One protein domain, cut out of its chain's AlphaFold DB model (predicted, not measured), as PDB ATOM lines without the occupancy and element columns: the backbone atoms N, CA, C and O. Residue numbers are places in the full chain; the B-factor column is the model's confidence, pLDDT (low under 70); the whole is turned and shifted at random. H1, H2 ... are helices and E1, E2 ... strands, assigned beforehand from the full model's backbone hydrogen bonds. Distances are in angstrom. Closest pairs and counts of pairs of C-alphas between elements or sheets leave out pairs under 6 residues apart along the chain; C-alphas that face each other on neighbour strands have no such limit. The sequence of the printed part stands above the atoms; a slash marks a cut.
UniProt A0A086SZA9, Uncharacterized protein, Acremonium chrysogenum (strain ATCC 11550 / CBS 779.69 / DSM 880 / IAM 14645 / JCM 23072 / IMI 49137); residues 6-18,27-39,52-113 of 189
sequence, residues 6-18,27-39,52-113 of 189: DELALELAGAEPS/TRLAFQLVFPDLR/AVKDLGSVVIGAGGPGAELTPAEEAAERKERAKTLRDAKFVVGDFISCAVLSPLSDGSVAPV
ATOM      1  N   ASP A   6     124.270 137.285 172.424       95.69
ATOM      2  CA  ASP A   6     123.542 136.051 172.745       95.69
ATOM      3  C   ASP A   6     123.571 135.056 171.577       95.69
ATOM      4  O   ASP A   6     123.866 133.879 171.762       95.69
ATOM      5  N   GLU A   7     123.353 135.538 170.352       96.50
ATOM      6  CA  GLU A   7     123.448 134.711 169.144       96.50
ATOM      7  C   GLU A   7     124.873 134.197 168.915       96.50
ATOM      8  O   GLU A   7     125.046 133.016 168.629       96.50
ATOM      9  N   LEU A   8     125.895 135.037 169.122       95.12
ATOM     10  CA  LEU A   8     127.299 134.606 169.062       95.12
ATOM     11  C   LEU A   8     127.621 133.536 170.110       95.12
ATOM     12  O   LEU A   8     128.368 132.599 169.830       95.12
ATOM     13  N   ALA A   9     127.073 133.665 171.319       95.19
ATOM     14  CA  ALA A   9     127.233 132.663 172.366       95.19
ATOM     15  C   ALA A   9     126.595 131.323 171.969       95.19
ATOM     16  O   ALA A   9     127.203 130.271 172.177       95.19
ATOM     17  N   LEU A  10     125.399 131.354 171.373       94.25
ATOM     18  CA  LEU A  10     124.721 130.161 170.863       94.25
ATOM     19  C   LEU A  10     125.486 129.523 169.698       94.25
ATOM     20  O   LEU A  10     125.620 128.301 169.656       94.25
ATOM     21  N   GLU A  11     126.018 130.333 168.784       94.38
ATOM     22  CA  GLU A  11     126.818 129.853 167.657       94.38
ATOM     23  C   GLU A  11     128.114 129.188 168.137       94.38
ATOM     24  O   GLU A  11     128.422 128.081 167.700       94.38
ATOM     25  N   LEU A  12     128.817 129.789 169.107       92.88
ATOM     26  CA  LEU A  12     130.000 129.189 169.734       92.88
ATOM     27  C   LEU A  12     129.664 127.848 170.401       92.88
ATOM     28  O   LEU A  12     130.353 126.855 170.175       92.88
ATOM     29  N   ALA A  13     128.588 127.806 171.191       91.94
ATOM     30  CA  ALA A  13     128.155 126.595 171.882       91.94
ATOM     31  C   ALA A  13     127.750 125.470 170.913       91.94
ATOM     32  O   ALA A  13     127.970 124.297 171.211       91.94
ATOM     33  N   GLY A  14     127.154 125.816 169.767       92.69
ATOM     34  CA  GLY A  14     126.749 124.860 168.738       92.69
ATOM     35  C   GLY A  14     127.904 124.377 167.858       92.69
ATOM     36  O   GLY A  14     127.950 123.199 167.507       92.69
ATOM     37  N   ALA A  15     128.833 125.268 167.503       94.56
ATOM     38  CA  ALA A  15     129.960 124.957 166.629       94.56
ATOM     39  C   ALA A  15     131.084 124.209 167.359       94.56
ATOM     40  O   ALA A  15     131.678 123.294 166.787       94.56
ATOM     41  N   GLU A  16     131.364 124.568 168.616       92.25
ATOM     42  CA  GLU A  16     132.432 123.961 169.414       92.25
ATOM     43  C   GLU A  16     131.975 123.640 170.852       92.25
ATOM     44  O   GLU A  16     132.386 124.290 171.816       92.25
ATOM     45  N   PRO A  17     131.162 122.583 171.050       90.00
ATOM     46  CA  PRO A  17     130.665 122.219 172.378       90.00
ATOM     47  C   PRO A  17     131.778 121.875 173.381       90.00
ATOM     48  O   PRO A  17     131.617 122.082 174.580       90.00
ATOM     49  N   SER A  18     132.918 121.366 172.900       91.69
ATOM     50  CA  SER A  18     134.078 121.009 173.730       91.69
ATOM     51  C   SER A  18     134.816 122.209 174.319       91.69
ATOM     52  O   SER A  18     135.612 122.024 175.239       91.69
ATOM     53  N   THR A  27     129.085 129.492 183.396       94.00
ATOM     54  CA  THR A  27     130.198 129.901 182.524       94.00
ATOM     55  C   THR A  27     129.947 131.295 181.976       94.00
ATOM     56  O   THR A  27     128.874 131.565 181.431       94.00
ATOM     57  N   ARG A  28     130.944 132.175 182.059       94.88
ATOM     58  CA  ARG A  28     130.888 133.504 181.448       94.88
ATOM     59  C   ARG A  28     131.679 133.524 180.146       94.88
ATOM     60  O   ARG A  28     132.868 133.235 180.132       94.88
ATOM     61  N   LEU A  29     131.023 133.947 179.076       95.69
ATOM     62  CA  LEU A  29     131.628 134.262 177.790       95.69
ATOM     63  C   LEU A  29     131.860 135.770 177.734       95.69
ATOM     64  O   LEU A  29     130.901 136.540 177.727       95.69
ATOM     65  N   ALA A  30     133.116 136.210 177.755       96.00
ATOM     66  CA  ALA A  30     133.471 137.624 177.644       96.00
ATOM     67  C   ALA A  30     133.966 137.932 176.229       96.00
ATOM     68  O   ALA A  30     134.921 137.317 175.756       96.00
ATOM     69  N   PHE A  31     133.324 138.889 175.565       95.94
ATOM     70  CA  PHE A  31     133.563 139.226 174.169       95.94
ATOM     71  C   PHE A  31     134.323 140.544 174.033       95.94
ATOM     72  O   PHE A  31     133.963 141.568 174.621       95.94
ATOM     73  N   GLN A  32     135.348 140.532 173.189       95.81
ATOM     74  CA  GLN A  32     136.151 141.699 172.850       95.81
ATOM     75  C   GLN A  32     136.290 141.821 171.334       95.81
ATOM     76  O   GLN A  32     136.519 140.838 170.635       95.81
ATOM     77  N   LEU A  33     136.193 143.047 170.832       95.25
ATOM     78  CA  LEU A  33     136.504 143.387 169.453       95.25
ATOM     79  C   LEU A  33     137.996 143.662 169.332       95.25
ATOM     80  O   LEU A  33     138.524 144.535 170.022       95.25
ATOM     81  N   VAL A  34     138.653 142.955 168.425       94.88
ATOM     82  CA  VAL A  34     140.060 143.127 168.078       94.88
ATOM     83  C   VAL A  34     140.120 143.688 166.662       94.88
ATOM     84  O   VAL A  34     139.678 143.041 165.718       94.88
ATOM     85  N   PHE A  35     140.650 144.897 166.510       93.00
ATOM     86  CA  PHE A  35     140.623 145.634 165.244       93.00
ATOM     87  C   PHE A  35     141.987 146.268 164.940       93.00
ATOM     88  O   PHE A  35     142.753 146.536 165.873       93.00
ATOM     89  N   PRO A  36     142.336 146.506 163.662       91.25
ATOM     90  CA  PRO A  36     143.615 147.110 163.299       91.25
ATOM     91  C   PRO A  36     143.821 148.486 163.949       91.25
ATOM     92  O   PRO A  36     142.967 149.372 163.867       91.25
ATOM     93  N   ASP A  37     144.984 148.693 164.567       86.56
ATOM     94  CA  ASP A  37     145.360 149.979 165.145       86.56
ATOM     95  C   ASP A  37     146.015 150.884 164.094       86.56
ATOM     96  O   ASP A  37     147.195 150.761 163.760       86.56
ATOM     97  N   LEU A  38     145.240 151.849 163.601       81.62
ATOM     98  CA  LEU A  38     145.669 152.795 162.571       81.62
ATOM     99  C   LEU A  38     146.482 153.982 163.117       81.62
ATOM    100  O   LEU A  38     146.823 154.892 162.366       81.62
ATOM    101  N   ARG A  39     146.803 154.022 164.416       76.88
ATOM    102  CA  ARG A  39     147.574 155.136 165.000       76.88
ATOM    103  C   ARG A  39     149.034 155.169 164.538       76.88
ATOM    104  O   ARG A  39     149.655 156.222 164.613       76.88
ATOM    105  N   ALA A  52     144.227 146.911 168.260       90.88
ATOM    106  CA  ALA A  52     143.615 147.461 169.454       90.88
ATOM    107  C   ALA A  52     142.462 146.555 169.892       90.88
ATOM    108  O   ALA A  52     141.872 145.838 169.079       90.88
ATOM    109  N   VAL A  53     142.144 146.595 171.186       92.44
ATOM    110  CA  VAL A  53     141.096 145.759 171.780       92.44
ATOM    111  C   VAL A  53     140.044 146.640 172.438       92.44
ATOM    112  O   VAL A  53     140.359 147.585 173.163       92.44
ATOM    113  N   LYS A  54     138.771 146.335 172.198       93.56
ATOM    114  CA  LYS A  54     137.629 147.021 172.802       93.56
ATOM    115  C   LYS A  54     136.677 146.005 173.414       93.56
ATOM    116  O   LYS A  54     136.221 145.091 172.741       93.56
ATOM    117  N   ASP A  55     136.341 146.220 174.678       93.12
ATOM    118  CA  ASP A  55     135.340 145.420 175.379       93.12
ATOM    119  C   ASP A  55     133.949 145.576 174.739       93.12
ATOM    120  O   ASP A  55     133.508 146.702 174.466       93.12
ATOM    121  N   LEU A  56     133.279 144.452 174.474       94.25
ATOM    122  CA  LEU A  56     131.912 144.417 173.939       94.25
ATOM    123  C   LEU A  56     130.895 144.114 175.036       94.25
ATOM    124  O   LEU A  56     129.823 144.732 175.093       94.25
ATOM    125  N   GLY A  57     131.253 143.200 175.929       94.50
ATOM    126  CA  GLY A  57     130.422 142.765 177.036       94.50
ATOM    127  C   GLY A  57     130.564 141.276 177.290       94.50
ATOM    128  O   GLY A  57     131.454 140.616 176.755       94.50
ATOM    129  N   SER A  58     129.671 140.735 178.111       95.31
ATOM    130  CA  SER A  58     129.701 139.317 178.460       95.31
ATOM    131  C   SER A  58     128.319 138.684 178.570       95.31
ATOM    132  O   SER A  58     127.324 139.371 178.767       95.31
ATOM    133  N   VAL A  59     128.286 137.359 178.454       95.50
ATOM    134  CA  VAL A  59     127.085 136.522 178.492       95.50
ATOM    135  C   VAL A  59     127.331 135.374 179.468       95.50
ATOM    136  O   VAL A  59     128.398 134.768 179.430       95.50
ATOM    137  N   VAL A  60     126.381 135.070 180.354       94.19
ATOM    138  CA  VAL A  60     126.529 134.000 181.356       94.19
ATOM    139  C   VAL A  60     125.596 132.836 181.040       94.19
ATOM    140  O   VAL A  60     124.379 132.968 181.045       94.19
ATOM    141  N   ILE A  61     126.123 131.652 180.775       92.44
ATOM    142  CA  ILE A  61     125.283 130.507 180.414       92.44
ATOM    143  C   ILE A  61     124.373 130.130 181.596       92.44
ATOM    144  O   ILE A  61     124.848 129.882 182.703       92.44
ATOM    145  N   GLY A  62     123.059 130.083 181.355       88.62
ATOM    146  CA  GLY A  62     122.051 129.709 182.357       88.62
ATOM    147  C   GLY A  62     121.643 130.814 183.339       88.62
ATOM    148  O   GLY A  62     120.922 130.529 184.292       88.62
ATOM    149  N   ALA A  63     122.083 132.055 183.137       86.94
ATOM    150  CA  ALA A  63     121.676 133.160 184.000       86.94
ATOM    151  C   ALA A  63     120.170 133.456 183.914       86.94
ATOM    152  O   ALA A  63     119.563 133.331 182.848       86.94
ATOM    153  N   GLY A  64     119.567 133.786 185.062       78.31
ATOM    154  CA  GLY A  64     118.112 133.907 185.209       78.31
ATOM    155  C   GLY A  64     117.368 132.563 185.202       78.31
ATOM    156  O   GLY A  64     116.143 132.539 185.289       78.31
ATOM    157  N   GLY A  65     118.084 131.439 185.095       78.50
ATOM    158  CA  GLY A  65     117.519 130.097 185.211       78.50
ATOM    159  C   GLY A  65     117.308 129.653 186.668       78.50
ATOM    160  O   GLY A  65     117.781 130.306 187.603       78.50
ATOM    161  N   PRO A  66     116.631 128.511 186.891       72.31
ATOM    162  CA  PRO A  66     116.420 127.958 188.230       72.31
ATOM    163  C   PRO A  66     117.745 127.764 188.984       72.31
ATOM    164  O   PRO A  66     118.642 127.079 188.495       72.31
ATOM    165  N   GLY A  67     117.873 128.359 190.175       71.31
ATOM    166  CA  GLY A  67     119.100 128.314 190.986       71.31
ATOM    167  C   GLY A  67     120.122 129.425 190.699       71.31
ATOM    168  O   GLY A  67     121.110 129.529 191.420       71.31
ATOM    169  N   ALA A  68     119.870 130.279 189.704       75.12
ATOM    170  CA  ALA A  68     120.647 131.481 189.396       75.12
ATOM    171  C   ALA A  68     119.721 132.709 189.350       75.12
ATOM    172  O   ALA A  68     119.713 133.464 188.374       75.12
ATOM    173  N   GLU A  69     118.893 132.863 190.391       80.12
ATOM    174  CA  GLU A  69     117.920 133.950 190.480       80.12
ATOM    175  C   GLU A  69     118.628 135.301 190.513       80.12
ATOM    176  O   GLU A  69     119.472 135.574 191.368       80.12
ATOM    177  N   LEU A  70     118.260 136.144 189.557       83.00
ATOM    178  CA  LEU A  70     118.700 137.521 189.474       83.00
ATOM    179  C   LEU A  70     117.588 138.421 189.987       83.00
ATOM    180  O   LEU A  70     116.399 138.142 189.820       83.00
ATOM    181  N   THR A  71     117.966 139.549 190.576       89.31
ATOM    182  CA  THR A  71     116.988 140.609 190.801       89.31
ATOM    183  C   THR A  71     116.469 141.122 189.448       89.31
ATOM    184  O   THR A  71     117.207 141.107 188.458       89.31
ATOM    185  N   PRO A  72     115.245 141.677 189.373       87.31
ATOM    186  CA  PRO A  72     114.706 142.211 188.117       87.31
ATOM    187  C   PRO A  72     115.610 143.264 187.454       87.31
ATOM    188  O   PRO A  72     115.620 143.424 186.234       87.31
ATOM    189  N   ALA A  73     116.384 144.001 188.259       88.31
ATOM    190  CA  ALA A  73     117.344 144.983 187.770       88.31
ATOM    191  C   ALA A  73     118.568 144.327 187.109       88.31
ATOM    192  O   ALA A  73     119.039 144.813 186.079       88.31
ATOM    193  N   GLU A  74     119.073 143.234 187.682       88.31
ATOM    194  CA  GLU A  74     120.202 142.471 187.143       88.31
ATOM    195  C   GLU A  74     119.807 141.724 185.873       88.31
ATOM    196  O   GLU A  74     120.530 141.796 184.882       88.31
ATOM    197  N   GLU A  75     118.626 141.107 185.854       87.94
ATOM    198  CA  GLU A  75     118.089 140.435 184.669       87.94
ATOM    199  C   GLU A  75     117.915 141.421 183.501       87.94
ATOM    200  O   GLU A  75     118.330 141.157 182.370       87.94
ATOM    201  N   ALA A  76     117.371 142.614 183.767       89.44
ATOM    202  CA  ALA A  76     117.239 143.655 182.752       89.44
ATOM    203  C   ALA A  76     118.601 144.150 182.235       89.44
ATOM    204  O   ALA A  76     118.753 144.403 181.033       89.44
ATOM    205  N   ALA A  77     119.592 144.294 183.122       89.44
ATOM    206  CA  ALA A  77     120.946 144.689 182.747       89.44
ATOM    207  C   ALA A  77     121.624 143.618 181.883       89.44
ATOM    208  O   ALA A  77     122.205 143.946 180.847       89.44
ATOM    209  N   GLU A  78     121.489 142.351 182.263       88.62
ATOM    210  CA  GLU A  78     122.049 141.225 181.531       88.62
ATOM    211  C   GLU A  78     121.388 141.054 180.161       88.62
ATOM    212  O   GLU A  78     122.074 140.944 179.145       88.62
ATOM    213  N   ARG A  79     120.055 141.123 180.094       90.50
ATOM    214  CA  ARG A  79     119.314 141.075 178.829       90.50
ATOM    215  C   ARG A  79     119.736 142.201 177.890       90.50
ATOM    216  O   ARG A  79     119.904 141.984 176.692       90.50
ATOM    217  N   LYS A  80     119.931 143.408 178.426       92.75
ATOM    218  CA  LYS A  80     120.423 144.550 177.648       92.75
ATOM    219  C   LYS A  80     121.841 144.315 177.134       92.75
ATOM    220  O   LYS A  80     122.159 144.737 176.027       92.75
ATOM    221  N   GLU A  81     122.696 143.687 177.932       91.56
ATOM    222  CA  GLU A  81     124.061 143.370 177.531       91.56
ATOM    223  C   GLU A  81     124.106 142.305 176.430       91.56
ATOM    224  O   GLU A  81     124.768 142.516 175.416       91.56
ATOM    225  N   ARG A  82     123.330 141.230 176.578       93.62
ATOM    226  CA  ARG A  82     123.141 140.175 175.570       93.62
ATOM    227  C   ARG A  82     122.616 140.701 174.240       93.62
ATOM    228  O   ARG A  82     123.068 140.262 173.188       93.62
ATOM    229  N   ALA A  83     121.706 141.674 174.289       95.00
ATOM    230  CA  ALA A  83     121.091 142.283 173.114       95.00
ATOM    231  C   ALA A  83     122.001 143.273 172.359       95.00
ATOM    232  O   ALA A  83     121.589 143.794 171.322       95.00
ATOM    233  N   LYS A  84     123.216 143.566 172.849       95.31
ATOM    234  CA  LYS A  84     124.175 144.407 172.115       95.31
ATOM    235  C   LYS A  84     124.536 143.740 170.792       95.31
ATOM    236  O   LYS A  84     124.899 142.564 170.772       95.31
ATOM    237  N   THR A  85     124.496 144.505 169.705       96.50
ATOM    238  CA  THR A  85     124.805 143.980 168.372       96.50
ATOM    239  C   THR A  85     126.244 144.276 167.955       96.50
ATOM    240  O   THR A  85     126.861 145.256 168.388       96.50
ATOM    241  N   LEU A  86     126.777 143.471 167.033       95.00
ATOM    242  CA  LEU A  86     128.058 143.755 166.373       95.00
ATOM    243  C   LEU A  86     128.041 145.094 165.617       95.00
ATOM    244  O   LEU A  86     129.046 145.807 165.563       95.00
ATOM    245  N   ARG A  87     126.881 145.482 165.083       94.88
ATOM    246  CA  ARG A  87     126.685 146.794 164.463       94.88
ATOM    247  C   ARG A  87     126.886 147.935 165.459       94.88
ATOM    248  O   ARG A  87     127.612 148.879 165.143       94.88
ATOM    249  N   ASP A  88     126.319 147.841 166.662       93.12
ATOM    250  CA  ASP A  88     126.499 148.847 167.724       93.12
ATOM    251  C   ASP A  88     127.964 148.949 168.167       93.12
ATOM    252  O   ASP A  88     128.468 150.022 168.521       93.12
ATOM    253  N   ALA A  89     128.682 147.827 168.101       93.00
ATOM    254  CA  ALA A  89     130.106 147.757 168.384       93.00
ATOM    255  C   ALA A  89     130.994 148.418 167.315       93.00
ATOM    256  O   ALA A  89     132.147 148.735 167.635       93.00
ATOM    257  N   LYS A  90     130.442 148.708 166.124       94.44
ATOM    258  CA  LYS A  90     131.139 149.137 164.897       94.44
ATOM    259  C   LYS A  90     132.055 148.066 164.303       94.44
ATOM    260  O   LYS A  90     133.092 148.407 163.747       94.44
ATOM    261  N   PHE A  91     131.678 146.798 164.440       95.31
ATOM    262  CA  PHE A  91     132.384 145.697 163.796       95.31
ATOM    263  C   PHE A  91     132.385 145.865 162.270       95.31
ATOM    264  O   PHE A  91     131.356 146.209 161.674       95.31
ATOM    265  N   VAL A  92     133.528 145.597 161.644       95.12
ATOM    266  CA  VAL A  92     133.706 145.576 160.190       95.12
ATOM    267  C   VAL A  92     134.354 144.256 159.775       95.12
ATOM    268  O   VAL A  92     135.129 143.664 160.520       95.12
ATOM    269  N   VAL A  93     134.056 143.779 158.562       94.62
ATOM    270  CA  VAL A  93     134.754 142.616 157.989       94.62
ATOM    271  C   VAL A  93     136.262 142.882 157.975       94.62
ATOM    272  O   VAL A  93     136.711 143.869 157.396       94.62
ATOM    273  N   GLY A  94     137.027 141.985 158.592       92.56
ATOM    274  CA  GLY A  94     138.467 142.145 158.813       92.56
ATOM    275  C   GLY A  94     138.830 142.398 160.276       92.56
ATOM    276  O   GLY A  94     139.983 142.182 160.646       92.56
ATOM    277  N   ASP A  95     137.859 142.781 161.109       94.50
ATOM    278  CA  ASP A  95     137.989 142.721 162.561       94.50
ATOM    279  C   ASP A  95     137.823 141.278 163.056       94.50
ATOM    280  O   ASP A  95     137.201 140.431 162.407       94.50
ATOM    281  N   PHE A  96     138.340 141.013 164.252       95.69
ATOM    282  CA  PHE A  96     138.201 139.738 164.941       95.69
ATOM    283  C   PHE A  96     137.395 139.907 166.226       95.69
ATOM    284  O   PHE A  96     137.453 140.944 166.889       95.69
ATOM    285  N   ILE A  97     136.672 138.859 166.607       95.31
ATOM    286  CA  ILE A  97     136.034 138.755 167.917       95.31
ATOM    287  C   ILE A  97     136.850 137.772 168.753       95.31
ATOM    288  O   ILE A  97     137.037 136.623 168.363       95.31
ATOM    289  N   SER A  98     137.349 138.237 169.893       95.00
ATOM    290  CA  SER A  98     137.960 137.394 170.916       95.00
ATOM    291  C   SER A  98     136.895 137.026 171.945       95.00
ATOM    292  O   SER A  98     136.189 137.908 172.440       95.00
ATOM    293  N   CYS A  99     136.777 135.739 172.259       94.56
ATOM    294  CA  CYS A  99     135.888 135.233 173.297       94.56
ATOM    295  C   CYS A  99     136.724 134.536 174.372       94.56
ATOM    296  O   CYS A  99     137.417 133.561 174.087       94.56
ATOM    297  N   ALA A 100     136.663 135.034 175.605       95.25
ATOM    298  CA  ALA A 100     137.216 134.337 176.757       95.25
ATOM    299  C   ALA A 100     136.118 133.495 177.413       95.25
ATOM    300  O   ALA A 100     135.100 134.036 177.854       95.25
ATOM    301  N   VAL A 101     136.349 132.184 177.499       95.44
ATOM    302  CA  VAL A 101     135.485 131.240 178.213       95.44
ATOM    303  C   VAL A 101     135.971 131.143 179.654       95.44
ATOM    304  O   VAL A 101     137.037 130.596 179.932       95.44
ATOM    305  N   LEU A 102     135.205 131.713 180.577       94.25
ATOM    306  CA  LEU A 102     135.502 131.687 182.001       94.25
ATOM    307  C   LEU A 102     134.614 130.649 182.676       94.25
ATOM    308  O   LEU A 102     133.403 130.848 182.797       94.25
ATOM    309  N   SER A 103     135.226 129.559 183.129       93.31
ATOM    310  CA  SER A 103     134.536 128.537 183.911       93.31
ATOM    311  C   SER A 103     133.885 129.131 185.164       93.31
ATOM    312  O   SER A 103     134.412 130.101 185.725       93.31
ATOM    313  N   PRO A 104     132.769 128.549 185.637       92.06
ATOM    314  CA  PRO A 104     132.256 128.870 186.959       92.06
ATOM    315  C   PRO A 104     133.334 128.605 188.019       92.06
ATOM    316  O   PRO A 104     134.192 127.729 187.868       92.06
ATOM    317  N   LEU A 105     133.305 129.397 189.085       90.75
ATOM    318  CA  LEU A 105     134.215 129.262 190.214       90.75
ATOM    319  C   LEU A 105     133.910 127.975 190.997       90.75
ATOM    320  O   LEU A 105     132.861 127.352 190.832       90.75
ATOM    321  N   SER A 106     134.834 127.548 191.860       89.19
ATOM    322  CA  SER A 106     134.688 126.293 192.617       89.19
ATOM    323  C   SER A 106     133.524 126.305 193.610       89.19
ATOM    324  O   SER A 106     133.055 125.249 194.023       89.19
ATOM    325  N   ASP A 107     133.073 127.492 194.008       86.94
ATOM    326  CA  ASP A 107     131.875 127.716 194.818       86.94
ATOM    327  C   ASP A 107     130.581 127.755 193.978       86.94
ATOM    328  O   ASP A 107     129.502 127.976 194.520       86.94
ATOM    329  N   GLY A 108     130.677 127.539 192.661       84.00
ATOM    330  CA  GLY A 108     129.566 127.614 191.712       84.00
ATOM    331  C   GLY A 108     129.197 129.039 191.298       84.00
ATOM    332  O   GLY A 108     128.283 129.219 190.495       84.00
ATOM    333  N   SER A 109     129.892 130.057 191.813       87.12
ATOM    334  CA  SER A 109     129.630 131.444 191.446       87.12
ATOM    335  C   SER A 109     130.190 131.782 190.059       87.12
ATOM    336  O   SER A 109     131.082 131.122 189.520       87.12
ATOM    337  N   VAL A 110     129.642 132.827 189.442       90.81
ATOM    338  CA  VAL A 110     130.047 133.251 188.098       90.81
ATOM    339  C   VAL A 110     131.360 134.023 188.175       90.81
ATOM    340  O   VAL A 110     131.456 135.026 188.884       90.81
ATOM    341  N   ALA A 111     132.354 133.618 187.383       91.50
ATOM    342  CA  ALA A 111     133.624 134.329 187.306       91.50
ATOM    343  C   ALA A 111     133.431 135.810 186.898       91.50
ATOM    344  O   ALA A 111     132.602 136.123 186.030       91.50
ATOM    345  N   PRO A 112     134.188 136.753 187.492       89.19
ATOM    346  CA  PRO A 112     134.077 138.167 187.156       89.19
ATOM    347  C   PRO A 112     134.645 138.452 185.760       89.19
ATOM    348  O   PRO A 112     135.635 137.855 185.345       89.19
ATOM    349  N   VAL A 113     134.084 139.444 185.059       85.38
ATOM    350  CA  VAL A 113     134.563 139.876 183.723       85.38
ATOM    351  C   VAL A 113     136.042 140.280 183.745       85.38
ATOM    352  O   VAL A 113     136.759 140.085 182.768       85.38
TER     353      VAL A 113
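What this domain is: This is residues 6 to 18, 27 to 39 and 52 to 113 of the 189 residues of an uncharacterized protein of Acremonium chrysogenum (strain ATCC 11550 / CBS 779.69 / DSM 880 / IAM 14645 / JCM 23072 / IMI 49137) (UniProt A0A086SZA9). A small antiparallel sheet of three long strands, E2, E1 and E3, only just strongly twisted, has helix H1 crossing over one of its faces. Helices H2 and short H3 lie in a row along the E2 edge and only graze the sheet; the chain passes by them from E2 to E3 at the other edge. The printed part has 88 residues, with three named helices and three named strands in the order H1, E1, E2, H2, H3, E3, and its class is mixed, helices and strands. It is only just compact, close to loose, with a radius of gyration of the C-alphas of 14.2 A and spans of 45 by 30 by 23 A.

Where its parts are: H1 is residues 6 to 15, 14.2 A long, and begins at C-alpha 6 at (123.542, 136.051, 172.745). E1 is residues 28 to 36, 26.0 A long, and E2 is residues 52 to 60, 24.8 A long. H2 is residues 72 to 82, 15.3 A long, with C-alpha 72 at (114.706, 142.211, 188.117). H3 is residues 86 to 89. E3 is residues 96 to 102, 19.1 A long, and ends at C-alpha 102 at (135.502, 131.687, 182.001).

How they stand to each other: H1 is on the sheet at a height of 10.3 A over it. It lies over E1, and its line runs across the strands, at 86 degrees to E1 on the local plane. The closest C-alphas of H1 and E1 are those of Ala 9 and Leu 29, 7.2 A apart. E1 is the inner strand. It is antiparallel to E2 at 161 degrees, with N 29 and O 59 within hydrogen-bond range at 2.8 A. It is antiparallel to E3 at 156 degrees, with N 30 and O 100 within hydrogen-bond range at 2.9 A. E2, H2, H3 and E3 form a split strand-helix-strand unit, two strands running the same way with E1 between them and helices along the link; its crossover is right-handed. H2 only grazes the sheet, with residues 78 to 82; its closest C-alphas to E2 are those of Arg 82 and Val 59, 6.1 A apart. H1 and H2 are close but not clearly touching, with the C-alphas of Asp 6 and Arg 82 5.0 A apart. H3 only grazes the sheet, with residues 86 to 89, and is apart from H1. In H1 and H2 every O i to N i+4 pair is within hydrogen-bond range; H3 is too short for such a pair.

The domain as a whole: The two farthest C-alphas, those of Arg 39 and Pro 66, are 47.4 A apart. Residues 19 to 26 are not printed, with 13.1 A between C-alphas 18 and 27; residues 40 to 51 are not printed, with 9.7 A between C-alphas 39 and 52. The link from E2 to H2 is long, with 11 residues. The mean pLDDT of the printed part is 91.0, and no printed residue is under 70.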